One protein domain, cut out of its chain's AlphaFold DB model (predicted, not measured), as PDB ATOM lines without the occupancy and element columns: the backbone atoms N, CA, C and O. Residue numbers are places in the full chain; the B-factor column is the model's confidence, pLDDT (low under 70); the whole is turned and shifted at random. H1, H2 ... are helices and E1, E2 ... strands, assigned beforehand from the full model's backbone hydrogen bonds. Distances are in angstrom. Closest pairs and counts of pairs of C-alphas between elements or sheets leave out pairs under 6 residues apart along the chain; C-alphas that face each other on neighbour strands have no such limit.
ATOM      1  N   PRO A  36     232.433 290.598 412.325       94.94
ATOM      2  CA  PRO A  36     231.481 291.342 413.144       94.94
ATOM      3  C   PRO A  36     231.892 291.349 414.624       94.94
ATOM      4  O   PRO A  36     232.501 290.401 415.120       94.94
ATOM      5  N   TRP A  37     231.528 292.403 415.348       95.25
ATOM      6  CA  TRP A  37     231.900 292.567 416.758       95.25
ATOM      7  C   TRP A  37     230.759 292.152 417.672       95.25
ATOM      8  O   TRP A  37     229.610 292.545 417.464       95.25
ATOM      9  N   GLN A  38     231.063 291.341 418.685       97.00
ATOM     10  CA  GLN A  38     230.047 290.853 419.615       97.00
ATOM     11  C   GLN A  38     229.663 291.941 420.619       97.00
ATOM     12  O   GLN A  38     230.528 292.644 421.141       97.00
ATOM     13  N   ILE A  39     228.374 292.023 420.943       95.81
ATOM     14  CA  ILE A  39     227.837 293.048 421.842       95.81
ATOM     15  C   ILE A  39     227.644 292.486 423.245       95.81
ATOM     16  O   ILE A  39     227.053 291.420 423.442       95.81
ATOM     17  N   TRP A  40     228.205 293.190 424.221       95.81
ATOM     18  CA  TRP A  40     228.274 292.812 425.625       95.81
ATOM     19  C   TRP A  40     227.759 293.963 426.500       95.81
ATOM     20  O   TRP A  40     227.703 295.120 426.080       95.81
ATOM     21  N   THR A  41     227.371 293.647 427.730       92.44
ATOM     22  CA  THR A  41     227.163 294.643 428.785       92.44
ATOM     23  C   THR A  41     228.498 295.056 429.407       92.44
ATOM     24  O   THR A  41     229.502 294.359 429.263       92.44
ATOM     25  N   TYR A  42     228.508 296.163 430.157       86.75
ATOM     26  CA  TYR A  42     229.672 296.570 430.961       86.75
ATOM     27  C   TYR A  42     230.095 295.499 431.982       86.75
ATOM     28  O   TYR A  42     231.285 295.285 432.191       86.75
ATOM     29  N   ASP A  43     229.129 294.756 432.533       88.75
ATOM     30  CA  ASP A  43     229.359 293.620 433.444       88.75
ATOM     31  C   ASP A  43     229.815 292.344 432.723       88.75
ATOM     32  O   ASP A  43     229.793 291.249 433.285       88.75
ATOM     33  N   GLU A  44     230.214 292.484 431.462       90.81
ATOM     34  CA  GLU A  44     230.825 291.452 430.642       90.81
ATOM     35  C   GLU A  44     229.944 290.253 430.339       90.81
ATOM     36  O   GLU A  44     230.382 289.100 430.324       90.81
ATOM     37  N   GLN A  45     228.676 290.530 430.078       93.88
ATOM     38  CA  GLN A  45     227.741 289.496 429.690       93.88
ATOM     39  C   GLN A  45     227.292 289.733 428.249       93.88
ATOM     40  O   GLN A  45     226.899 290.853 427.913       93.88
ATOM     41  N   PRO A  46     227.331 288.707 427.382       95.38
ATOM     42  CA  PRO A  46     226.806 288.841 426.034       95.38
ATOM     43  C   PRO A  46     225.298 289.086 426.095       95.38
ATOM     44  O   PRO A  46     224.570 288.405 426.827       95.38
ATOM     45  N   ILE A  47     224.823 290.036 425.295       96.69
ATOM     46  CA  ILE A  47     223.386 290.224 425.105       96.69
ATOM     47  C   ILE A  47     222.864 289.201 424.095       96.69
ATOM     48  O   ILE A  47     223.601 288.716 423.226       96.69
ATOM     49  N   HIS A  48     221.574 288.898 424.187       97.50
ATOM     50  CA  HIS A  48     220.924 287.960 423.286       97.50
ATOM     51  C   HIS A  48     219.726 288.582 422.583       97.50
ATOM     52  O   HIS A  48     219.035 289.438 423.124       97.50
ATOM     53  N   TRP A  49     219.458 288.101 421.378       96.50
ATOM     54  CA  TRP A  49     218.148 288.179 420.760       96.50
ATOM     55  C   TRP A  49     217.435 286.848 420.993       96.50
ATOM     56  O   TRP A  49     218.008 285.778 420.763       96.50
ATOM     57  N   GLU A  50     216.199 286.899 421.478       93.69
ATOM     58  CA  GLU A  50     215.453 285.707 421.870       93.69
ATOM     59  C   GLU A  50     214.222 285.487 420.998       93.69
ATOM     60  O   GLU A  50     213.497 286.417 420.657       93.69
ATOM     61  N   THR A  51     213.958 284.221 420.684       90.12
ATOM     62  CA  THR A  51     212.767 283.800 419.945       90.12
ATOM     63  C   THR A  51     212.196 282.512 420.506       90.12
ATOM     64  O   THR A  51     212.843 281.798 421.279       90.12
ATOM     65  N   ALA A  52     210.964 282.219 420.109       88.25
ATOM     66  CA  ALA A  52     210.276 280.993 420.443       88.25
ATOM     67  C   ALA A  52     210.094 280.148 419.174       88.25
ATOM     68  O   ALA A  52     209.430 280.557 418.223       88.25
ATOM     69  N   GLU A  53     210.692 278.962 419.160       87.81
ATOM     70  CA  GLU A  53     210.615 277.999 418.066       87.81
ATOM     71  C   GLU A  53     209.636 276.883 418.431       87.81
ATOM     72  O   GLU A  53     209.705 276.306 419.517       87.81
ATOM     73  N   TYR A  54     208.720 276.554 417.521       90.38
ATOM     74  CA  TYR A  54     207.793 275.442 417.707       90.38
ATOM     75  C   TYR A  54     208.340 274.185 417.025       90.38
ATOM     76  O   TYR A  54     208.401 274.113 415.800       90.38
ATOM     77  N   LEU A  55     208.729 273.183 417.816       88.38
ATOM     78  CA  LEU A  55     209.280 271.917 417.331       88.38
ATOM     79  C   LEU A  55     208.489 270.756 417.931       88.38
ATOM     80  O   LEU A  55     208.407 270.608 419.149       88.38
ATOM     81  N   GLY A  56     207.891 269.918 417.080       83.06
ATOM     82  CA  GLY A  56     207.265 268.664 417.517       83.06
ATOM     83  C   GLY A  56     206.209 268.828 418.617       83.06
ATOM     84  O   GLY A  56     206.134 268.001 419.521       83.06
ATOM     85  N   LYS A  57     205.397 269.889 418.547       89.12
ATOM     86  CA  LYS A  57     204.370 270.268 419.536       89.12
ATOM     87  C   LYS A  57     204.859 270.932 420.826       89.12
ATOM     88  O   LYS A  57     204.048 271.184 421.715       89.12
ATOM     89  N   LYS A  58     206.146 271.254 420.935       92.50
ATOM     90  CA  LYS A  58     206.712 271.983 422.074       92.50
ATOM     91  C   LYS A  58     207.259 273.332 421.630       92.50
ATOM     92  O   LYS A  58     207.816 273.459 420.542       92.50
ATOM     93  N   LEU A  59     207.084 274.330 422.491       91.19
ATOM     94  CA  LEU A  59     207.679 275.647 422.324       91.19
ATOM     95  C   LEU A  59     209.043 275.664 423.016       91.19
ATOM     96  O   LEU A  59     209.138 275.359 424.204       91.19
ATOM     97  N   TYR A  60     210.079 276.027 422.274       89.44
ATOM     98  CA  TYR A  60     211.442 276.157 422.763       89.44
ATOM     99  C   TYR A  60     211.862 277.609 422.693       89.44
ATOM    100  O   TYR A  60     211.728 278.252 421.656       89.44
ATOM    101  N   LYS A  61     212.410 278.119 423.791       89.81
ATOM    102  CA  LYS A  61     213.053 279.425 423.786       89.81
ATOM    103  C   LYS A  61     214.486 279.257 423.297       89.81
ATOM    104  O   LYS A  61     215.224 278.440 423.846       89.81
ATOM    105  N   ARG A  62     214.880 280.025 422.286       91.50
ATOM    106  CA  ARG A  62     216.273 280.136 421.856       91.50
ATOM    107  C   ARG A  62     216.785 281.541 422.080       91.50
ATOM    108  O   ARG A  62     216.061 282.506 421.858       91.50
ATOM    109  N   ALA A  63     218.043 281.614 422.489       94.00
ATOM    110  CA  ALA A  63     218.799 282.839 422.640       94.00
ATOM    111  C   ALA A  63     219.967 282.804 421.654       94.00
ATOM    112  O   ALA A  63     220.686 281.807 421.569       94.00
ATOM    113  N   TYR A  64     220.140 283.889 420.911       95.81
ATOM    114  CA  TYR A  64     221.194 284.051 419.925       95.81
ATOM    115  C   TYR A  64     222.053 285.243 420.319       95.81
ATOM    116  O   TYR A  64     221.521 286.319 420.580       95.81
ATOM    117  N   SER A  65     223.373 285.063 420.381       96.94
ATOM    118  CA  SER A  65     224.279 286.181 420.643       96.94
ATOM    119  C   SER A  65     224.185 287.225 419.534       96.94
ATOM    120  O   SER A  65     224.031 286.887 418.359       96.94
ATOM    121  N   VAL A  66     224.291 288.488 419.932       97.88
ATOM    122  CA  VAL A  66     224.141 289.637 419.039       97.88
ATOM    123  C   VAL A  66     225.505 290.191 418.658       97.88
ATOM    124  O   VAL A  66     226.400 290.323 419.500       97.88
ATOM    125  N   TYR A  67     225.636 290.546 417.387       97.62
ATOM    126  CA  TYR A  67     226.822 291.170 416.827       97.62
ATOM    127  C   TYR A  67     226.435 292.419 416.043       97.62
ATOM    128  O   TYR A  67     225.271 292.594 415.677       97.62
ATOM    129  N   VAL A  68     227.417 293.264 415.753       96.25
ATOM    130  CA  VAL A  68     227.285 294.382 414.821       96.25
ATOM    131  C   VAL A  68     228.262 294.214 413.658       96.25
ATOM    132  O   VAL A  68     229.413 293.821 413.864       96.25
ATOM    133  N   ASP A  69     227.796 294.459 412.434       95.50
ATOM    134  CA  ASP A  69     228.649 294.468 411.243       95.50
ATOM    135  C   ASP A  69     229.338 295.826 411.023       95.50
ATOM    136  O   ASP A  69     229.106 296.797 411.746       95.50
ATOM    137  N   VAL A  70     230.181 295.899 409.991       92.56
ATOM    138  CA  VAL A  70     230.935 297.106 409.594       92.56
ATOM    139  C   VAL A  70     230.066 298.333 409.290       92.56
ATOM    140  O   VAL A  70     230.576 299.448 409.268       92.56
ATOM    141  N   ASN A  71     228.764 298.154 409.061       91.31
ATOM    142  CA  ASN A  71     227.821 299.236 408.777       91.31
ATOM    143  C   ASN A  71     226.978 299.614 410.004       91.31
ATOM    144  O   ASN A  71     226.000 300.351 409.868       91.31
ATOM    145  N   GLY A  72     227.289 299.074 411.184       93.06
ATOM    146  CA  GLY A  72     226.484 299.291 412.381       93.06
ATOM    147  C   GLY A  72     225.207 298.446 412.418       93.06
ATOM    148  O   GLY A  72     224.360 298.673 413.277       93.06
ATOM    149  N   ARG A  73     225.012 297.477 411.513       96.31
ATOM    150  CA  ARG A  73     223.796 296.649 411.492       96.31
ATOM    151  C   ARG A  73     223.898 295.517 412.504       96.31
ATOM    152  O   ARG A  73     224.896 294.800 412.527       96.31
ATOM    153  N   PHE A  74     222.840 295.303 413.280       97.19
ATOM    154  CA  PHE A  74     222.753 294.160 414.180       97.19
ATOM    155  C   PHE A  74     222.542 292.867 413.386       97.19
ATOM    156  O   PHE A  74     221.607 292.752 412.584       97.19
ATOM    157  N   ILE A  75     223.403 291.884 413.621       97.81
ATOM    158  CA  ILE A  75     223.413 290.597 412.923       97.81
ATOM    159  C   ILE A  75     223.588 289.433 413.906       97.81
ATOM    160  O   ILE A  75     224.045 289.599 415.041       97.81
ATOM    161  N   PHE A  76     223.228 288.236 413.454       97.38
ATOM    162  CA  PHE A  76     223.594 286.979 414.101       97.38
ATOM    163  C   PHE A  76     225.022 286.559 413.721       97.38
ATOM    164  O   PHE A  76     225.640 287.140 412.827       97.38
ATOM    165  N   ASN A  77     225.546 285.509 414.365       95.12
ATOM    166  CA  ASN A  77     226.898 285.001 414.087       95.12
ATOM    167  C   ASN A  77     227.097 284.503 412.640       95.12
ATOM    168  O   ASN A  77     228.228 284.436 412.172       95.12
ATOM    169  N   ASP A  78     226.013 284.155 411.944       95.56
ATOM    170  CA  ASP A  78     226.011 283.692 410.557       95.56
ATOM    171  C   ASP A  78     225.922 284.852 409.550       95.56
ATOM    172  O   ASP A  78     225.797 284.629 408.347       95.56
ATOM    173  N   GLY A  79     225.966 286.096 410.038       96.06
ATOM    174  CA  GLY A  79     225.906 287.311 409.234       96.06
ATOM    175  C   GLY A  79     224.494 287.734 408.828       96.06
ATOM    176  O   GLY A  79     224.334 288.778 408.192       96.06
ATOM    177  N   LYS A  80     223.447 286.972 409.178       96.88
ATOM    178  CA  LYS A  80     222.073 287.374 408.857       96.88
ATOM    179  C   LYS A  80     221.629 288.553 409.724       96.88
ATOM    180  O   LYS A  80     221.913 288.570 410.921       96.88
ATOM    181  N   PRO A  81     220.873 289.511 409.157       97.19
ATOM    182  CA  PRO A  81     220.378 290.655 409.906       97.19
ATOM    183  C   PRO A  81     219.348 290.246 410.956       97.19
ATOM    184  O   PRO A  81     218.434 289.464 410.676       97.19
ATOM    185  N   ILE A  82     219.461 290.848 412.137       96.88
ATOM    186  CA  ILE A  82     218.404 290.836 413.142       96.88
ATOM    187  C   ILE A  82     217.335 291.829 412.689       96.88
ATOM    188  O   ILE A  82     217.632 292.970 412.319       96.88
ATOM    189  N   LYS A  83     216.082 291.373 412.688       95.50
ATOM    190  CA  LYS A  83     214.950 292.125 412.151       95.50
ATOM    191  C   LYS A  83     213.846 292.306 413.179       95.50
ATOM    192  O   LYS A  83     213.648 291.460 414.051       95.50
ATOM    193  N   THR A  84     213.083 293.386 413.033       93.81
ATOM    194  CA  THR A  84     211.800 293.534 413.728       93.81
ATOM    195  C   THR A  84     210.806 292.481 413.235       93.81
ATOM    196  O   THR A  84     210.981 291.875 412.175       93.81
ATOM    197  N   TYR A  85     209.688 292.318 413.945       89.69
ATOM    198  CA  TYR A  85     208.576 291.484 413.471       89.69
ATOM    199  C   TYR A  85     207.990 291.956 412.124       89.69
ATOM    200  O   TYR A  85     207.321 291.182 411.447       89.69
ATOM    201  N   LYS A  86     208.241 293.215 411.728       91.75
ATOM    202  CA  LYS A  86     207.857 293.777 410.423       91.75
ATOM    203  C   LYS A  86     208.892 293.516 409.324       91.75
ATOM    204  O   LYS A  86     208.663 293.892 408.182       91.75
ATOM    205  N   GLY A  87     210.020 292.885 409.651       94.94
ATOM    206  CA  GLY A  87     211.089 292.573 408.702       94.94
ATOM    207  C   GLY A  87     212.099 293.700 408.462       94.94
ATOM    208  O   GLY A  87     212.969 293.534 407.601       94.94
ATOM    209  N   GLU A  88     212.012 294.796 409.220       96.25
ATOM    210  CA  GLU A  88     212.940 295.935 409.163       96.25
ATOM    211  C   GLU A  88     214.271 295.548 409.812       96.25
ATOM    212  O   GLU A  88     214.275 294.926 410.878       96.25
ATOM    213  N   SER A  89     215.393 295.916 409.193       96.94
ATOM    214  CA  SER A  89     216.715 295.639 409.778       96.94
ATOM    215  C   SER A  89     217.022 296.621 410.903       96.94
ATOM    216  O   SER A  89     216.620 297.781 410.838       96.94
ATOM    217  N   LEU A  90     217.740 296.155 411.923       97.25
ATOM    218  CA  LEU A  90     218.134 296.977 413.062       97.25
ATOM    219  C   LEU A  90     219.582 297.456 412.924       97.25
ATOM    220  O   LEU A  90     220.459 296.686 412.534       97.25
ATOM    221  N   TYR A  91     219.830 298.702 413.311       96.25
ATOM    222  CA  TYR A  91     221.136 299.358 413.285       96.25
ATOM    223  C   TYR A  91     221.419 300.046 414.613       96.25
ATOM    224  O   TYR A  91     220.501 300.534 415.271       96.25
ATOM    225  N   TRP A  92     222.689 300.097 414.987       94.62
ATOM    226  CA  TRP A  92     223.181 300.857 416.122       94.62
ATOM    227  C   TRP A  92     223.627 302.232 415.629       94.62
ATOM    228  O   TRP A  92     224.572 302.328 414.847       94.62
ATOM    229  N   SER A  93     222.925 303.286 416.035       91.50
ATOM    230  CA  SER A  93     223.264 304.656 415.647       91.50
ATOM    231  C   SER A  93     224.525 305.148 416.365       91.50
ATOM    232  O   SER A  93     224.924 304.619 417.408       91.50
ATOM    233  N   SER A  94     225.121 306.236 415.864       85.19
ATOM    234  CA  SER A  94     226.248 306.885 416.545       85.19
ATOM    235  C   SER A  94     225.873 307.479 417.909       85.19
ATOM    236  O   SER A  94     226.748 307.675 418.746       85.19
ATOM    237  N   SER A  95     224.586 307.773 418.135       86.50
ATOM    238  CA  SER A  95     224.030 308.246 419.412       86.50
ATOM    239  C   SER A  95     223.840 307.117 420.438       86.50
ATOM    240  O   SER A  95     223.519 307.380 421.594       86.50
ATOM    241  N   GLY A  96     224.074 305.861 420.046       87.62
ATOM    242  CA  GLY A  96     223.908 304.695 420.911       87.62
ATOM    243  C   GLY A  96     222.487 304.123 420.919       87.62
ATOM    244  O   GLY A  96     222.205 303.200 421.687       87.62
ATOM    245  N   GLU A  97     221.602 304.635 420.066       92.81
ATOM    246  CA  GLU A  97     220.228 304.165 419.911       92.81
ATOM    247  C   GLU A  97     220.143 302.967 418.959       92.81
ATOM    248  O   GLU A  97     220.981 302.763 418.080       92.81
ATOM    249  N   ILE A  98     219.088 302.167 419.112       94.94
ATOM    250  CA  ILE A  98     218.747 301.123 418.145       94.94
ATOM    251  C   ILE A  98     217.709 301.711 417.207       94.94
ATOM    252  O   ILE A  98     216.631 302.108 417.645       94.94
ATOM    253  N   ILE A  99     218.014 301.739 415.919       96.06
ATOM    254  CA  ILE A  99     217.136 302.294 414.895       96.06
ATOM    255  C   ILE A  99     216.815 301.251 413.831       96.06
ATOM    256  O   ILE A  99     217.575 300.310 413.604       96.06
ATOM    257  N   THR A 100     215.685 301.412 413.154       96.81
ATOM    258  CA  THR A 100     215.398 300.651 411.934       96.81
ATOM    259  C   THR A 100     216.065 301.281 410.708       96.81
ATOM    260  O   THR A 100     216.508 302.430 410.743       96.81
ATOM    261  N   ASP A 101     216.064 300.566 409.586       93.50
ATOM    262  CA  ASP A 101     216.332 301.110 408.243       93.50
ATOM    263  C   ASP A 101     215.516 302.378 407.907       93.50
ATOM    264  O   ASP A 101     215.999 303.271 407.211       93.50
ATOM    265  N   HIS A 102     214.307 302.506 408.452       93.25
ATOM    266  CA  HIS A 102     213.463 303.703 408.366       93.25
ATOM    267  C   HIS A 102     213.744 304.769 409.441       93.25
ATOM    268  O   HIS A 102     212.935 305.678 409.621       93.25
ATOM    269  N   ARG A 103     214.867 304.672 410.166       91.31
ATOM    270  CA  ARG A 103     215.288 305.596 411.237       91.31
ATOM    271  C   ARG A 103     214.303 305.704 412.406       91.31
ATOM    272  O   ARG A 103     214.271 306.711 413.106       91.31
ATOM    273  N   ARG A 104     213.486 304.673 412.637       95.38
ATOM    274  CA  ARG A 104     212.626 304.618 413.824       95.38
ATOM    275  C   ARG A 104     213.425 304.071 414.997       95.38
ATOM    276  O   ARG A 104     213.927 302.955 414.899       95.38
ATOM    277  N   VAL A 105     213.468 304.811 416.100       95.38
ATOM    278  CA  VAL A 105     214.075 304.348 417.354       95.38
ATOM    279  C   VAL A 105     213.253 303.200 417.941       95.38
ATOM    280  O   VAL A 105     212.023 303.275 418.026       95.38
ATOM    281  N   ILE A 106     213.936 302.126 418.330       95.12
ATOM    282  CA  ILE A 106     213.374 300.957 418.998       95.12
ATOM    283  C   ILE A 106     214.004 300.856 420.392       95.12
ATOM    284  O   ILE A 106     215.229 300.790 420.498       95.12
ATOM    285  N   PRO A 107     213.203 300.806 421.469       94.81
ATOM    286  CA  PRO A 107     213.739 300.599 422.809       94.81
ATOM    287  C   PRO A 107     214.474 299.259 422.914       94.81
ATOM    288  O   PRO A 107     213.991 298.231 422.428       94.81
ATOM    289  N   ARG A 108     215.653 299.254 423.542       93.12
ATOM    290  CA  ARG A 108     216.538 298.077 423.569       93.12
ATOM    291  C   ARG A 108     215.927 296.873 424.266       93.12
ATOM    292  O   ARG A 108     216.140 295.749 423.828       93.12
ATOM    293  N   GLU A 109     215.117 297.104 425.288       94.50
ATOM    294  CA  GLU A 109     214.378 296.095 426.041       94.50
ATOM    295  C   GLU A 109     213.348 295.342 425.186       94.50
ATOM    296  O   GLU A 109     212.923 294.249 425.549       94.50
ATOM    297  N   GLN A 110     212.960 295.888 424.028       93.81
ATOM    298  CA  GLN A 110     212.073 295.206 423.081       93.81
ATOM    299  C   GLN A 110     212.821 294.257 422.142       93.81
ATOM    300  O   GLN A 110     212.195 293.426 421.487       93.81
ATOM    301  N   VAL A 111     214.143 294.398 422.038       94.38
ATOM    302  CA  VAL A 111     214.966 293.675 421.061       94.38
ATOM    303  C   VAL A 111     215.889 292.681 421.749       94.38
ATOM    304  O   VAL A 111     216.044 291.555 421.278       94.38
ATOM    305  N   PHE A 112     216.509 293.102 422.847       96.25
ATOM    306  CA  PHE A 112     217.601 292.383 423.475       96.25
ATOM    307  C   PHE A 112     217.267 291.952 424.893       96.25
ATOM    308  O   PHE A 112     216.573 292.632 425.655       96.25
ATOM    309  N   SER A 113     217.832 290.811 425.254       95.94
ATOM    310  CA  SER A 113     217.731 290.217 426.567       95.94
ATOM    311  C   SER A 113     219.104 290.000 427.191       95.94
ATOM    312  O   SER A 113     220.137 289.885 426.525       95.94
ATOM    313  N   LEU A 114     219.078 289.886 428.510       94.69
ATOM    314  CA  LEU A 114     220.159 289.403 429.335       94.69
ATOM    315  C   LEU A 114     219.610 288.275 430.211       94.69
ATOM    316  O   LEU A 114     218.651 288.468 430.960       94.69
ATOM    317  N   ASN A 115     220.196 287.081 430.105       90.06
ATOM    318  CA  ASN A 115     219.806 285.903 430.892       90.06
ATOM    319  C   ASN A 115     218.292 285.605 430.861       90.06
ATOM    320  O   ASN A 115     217.670 285.359 431.898       90.06
ATOM    321  N   GLY A 116     217.669 285.652 429.679       90.44
ATOM    322  CA  GLY A 116     216.247 285.339 429.527       90.44
ATOM    323  C   GLY A 116     215.283 286.487 429.829       90.44
ATOM    324  O   GLY A 116     214.074 286.282 429.694       90.44
ATOM    325  N   LYS A 117     215.778 287.657 430.249       93.81
ATOM    326  CA  LYS A 117     214.970 288.829 430.615       93.81
ATOM    327  C   LYS A 117     215.287 290.011 429.702       93.81
ATOM    328  O   LYS A 117     216.450 290.151 429.341       93.81
ATOM    329  N   PRO A 118     214.314 290.876 429.371       95.19
ATOM    330  CA  PRO A 118     214.592 292.136 428.686       95.19
ATOM    331  C   PRO A 118     215.737 292.899 429.355       95.19
ATOM    332  O   PRO A 118     215.800 292.969 430.585       95.19
ATOM    333  N   ILE A 119     216.651 293.437 428.551       94.81
ATOM    334  CA  ILE A 119     217.736 294.270 429.069       94.81
ATOM    335  C   ILE A 119     217.165 295.571 429.665       94.81
ATOM    336  O   ILE A 119     216.143 296.065 429.202       94.81
ATOM    337  N   SER A 120     217.808 296.137 430.692       92.25
ATOM    338  CA  SER A 120     217.396 297.437 431.241       92.25
ATOM    339  C   SER A 120     217.602 298.566 430.212       92.25
ATOM    340  O   SER A 120     218.657 298.586 429.569       92.25
ATOM    341  N   PRO A 121     216.679 299.544 430.098       89.50
ATOM    342  CA  PRO A 121     216.854 300.730 429.253       89.50
ATOM    343  C   PRO A 121     218.092 301.567 429.592       89.50
ATOM    344  O   PRO A 121     218.585 302.298 428.742       89.50
ATOM    345  N   GLU A 122     218.628 301.437 430.806       88.50
ATOM    346  CA  GLU A 122     219.826 302.158 431.261       88.50
ATOM    347  C   GLU A 122     221.110 301.335 431.110       88.50
ATOM    348  O   GLU A 122     222.203 301.850 431.316       88.50
ATOM    349  N   GLN A 123     221.009 300.049 430.752       89.75
ATOM    350  CA  GLN A 123     222.172 299.174 430.619       89.75
ATOM    351  C   GLN A 123     223.019 299.601 429.414       89.75
ATOM    352  O   GLN A 123     222.536 299.467 428.282       89.75
ATOM    353  N   PRO A 124     224.276 300.041 429.602       88.00
ATOM    354  CA  PRO A 124     225.147 300.372 428.485       88.00
ATOM    355  C   PRO A 124     225.488 299.119 427.679       88.00
ATOM    356  O   PRO A 124     225.745 298.051 428.250       88.00
ATOM    357  N   LEU A 125     225.510 299.279 426.357       91.62
ATOM    358  CA  LEU A 125     225.971 298.278 425.404       91.62
ATOM    359  C   LEU A 125     227.369 298.647 424.929       91.62
ATOM    360  O   LEU A 125     227.646 299.811 424.641       91.62
ATOM    361  N   LEU A 126     228.240 297.651 424.841       91.62
ATOM    362  CA  LEU A 126     229.636 297.810 424.461       91.62
ATOM    363  C   LEU A 126     230.028 296.713 423.488       91.62
ATOM    364  O   LEU A 126     229.473 295.613 423.497       91.62
ATOM    365  N   LEU A 127     231.039 296.996 422.682       93.75
ATOM    366  CA  LEU A 127     231.710 295.951 421.930       93.75
ATOM    367  C   LEU A 127     232.637 295.195 422.872       93.75
ATOM    368  O   LEU A 127     233.347 295.797 423.685       93.75
ATOM    369  N   LYS A 128     232.658 293.869 422.755       92.81
ATOM    370  CA  LYS A 128     233.519 293.005 423.571       92.81
ATOM    371  C   LYS A 128     234.982 293.461 423.540       92.81
ATOM    372  O   LYS A 128     235.667 293.459 424.558       92.81
ATOM    373  N   GLU A 129     235.456 293.893 422.379       88.88
ATOM    374  CA  GLU A 129     236.823 294.357 422.153       88.88
ATOM    375  C   GLU A 129     237.136 295.643 422.931       88.88
ATOM    376  O   GLU A 129     238.247 295.793 423.441       88.88
ATOM    377  N   GLN A 130     236.160 296.546 423.090       87.50
ATOM    378  CA  GLN A 130     236.320 297.761 423.898       87.50
ATOM    379  C   GLN A 130     236.506 297.406 425.379       87.50
ATOM    380  O   GLN A 130     237.376 297.967 426.042       87.50
ATOM    381  N   ILE A 131     235.753 296.419 425.876       86.62
ATOM    382  CA  ILE A 131     235.878 295.912 427.250       86.62
ATOM    383  C   ILE A 131     237.264 295.289 427.475       86.62
ATOM    384  O   ILE A 131     237.939 295.593 428.461       86.62
ATOM    385  N   ILE A 132     237.718 294.440 426.546       86.69
ATOM    386  CA  ILE A 132     239.038 293.789 426.626       86.69
ATOM    387  C   ILE A 132     240.161 294.831 426.632       86.69
ATOM    388  O   ILE A 132     241.082 294.735 427.444       86.69
ATOM    389  N   THR A 133     240.071 295.832 425.755       85.62
ATOM    390  CA  THR A 133     241.076 296.898 425.643       85.62
ATOM    391  C   THR A 133     241.146 297.719 426.929       85.62
ATOM    392  O   THR A 133     242.224 297.842 427.508       85.62
ATOM    393  N   ALA A 134     239.999 298.166 427.451       82.94
ATOM    394  CA  ALA A 134     239.934 298.918 428.705       82.94
ATOM    395  C   ALA A 134     240.559 298.148 429.884       82.94
ATOM    396  O   ALA A 134     241.255 298.719 430.721       82.94
ATOM    397  N   ARG A 135     240.381 296.822 429.941       82.06
ATOM    398  CA  ARG A 135     241.011 295.980 430.971       82.06
ATOM    399  C   ARG A 135     242.521 295.851 430.830       82.06
ATOM    400  O   ARG A 135     243.217 295.784 431.846       82.06
ATOM    401  N   ALA A 136     243.017 295.757 429.600       82.62
ATOM    402  CA  ALA A 136     244.445 295.646 429.334       82.62
ATOM    403  C   ALA A 136     245.201 296.907 429.780       82.62
ATOM    404  O   ALA A 136     246.318 296.792 430.271       82.62
ATOM    405  N   GLU A 137     244.571 298.079 429.677       80.75
ATOM    406  CA  GLU A 137     245.127 299.355 430.145       80.75
ATOM    407  C   GLU A 137     245.145 299.477 431.679       80.75
ATOM    408  O   GLU A 137     246.073 300.053 432.242       80.75
TER     409      GLU A 137
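AT A GLANCE: This is residues 36 to 137 of the 143 residues of an uncharacterized protein of Alteromonadaceae bacterium (UniProt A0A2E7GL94). There is little regular structure: a body mostly of loops holds two small strand pairs, E1 with E6 and E4 with E5, while the long hairpin E2 and E3 makes one end of the long axis and helix H1 the other. The 102 printed residues run E1 E2 E3 E4 E5 E6 H1, class mixed, 40 in named elements; the three two-stranded sheets are antiparallel. The whole is compact, radius of gyration of the C-alphas 14.0 A, but elongated, 51 by 29 by 26 A.

IN THESE COORDINATES: E2, residues 48 to 55, begins at C-alpha (220.924, 287.960, 423.286) and measures 20.7 A; E3, 58 to 65, 22.6 A. E1, 37 to 41, measures 13.1 A; E6, 125 to 127, E4, 90 to 92, and E5, 98 to 100, 7.1 A each. H1, 128 to 137, measures 14.8 A, ending at C-alpha (245.127, 299.355, 430.145).

HOW THE PARTS SIT: Within hydrogen-bond range are N 51 and O 62, 3.0 A, in hairpin E2 and E3; N 40 and O 126, 2.8 A, between E1 and E6; N 91 and O 99, 2.8 A, in hairpin E4 and E5; and every O i to N i+4 pair of H1. The closest C-alphas of E1 and H1 are Trp 40 and Lys 128, 5.6 A.

THE WHOLE: The farthest C-alphas, Lys 57 and Glu 137, are 51.2 A apart. Links E3 to E4 and E5 to E6 are long. The printed part has no cut; no printed residue is under 70 in pLDDT.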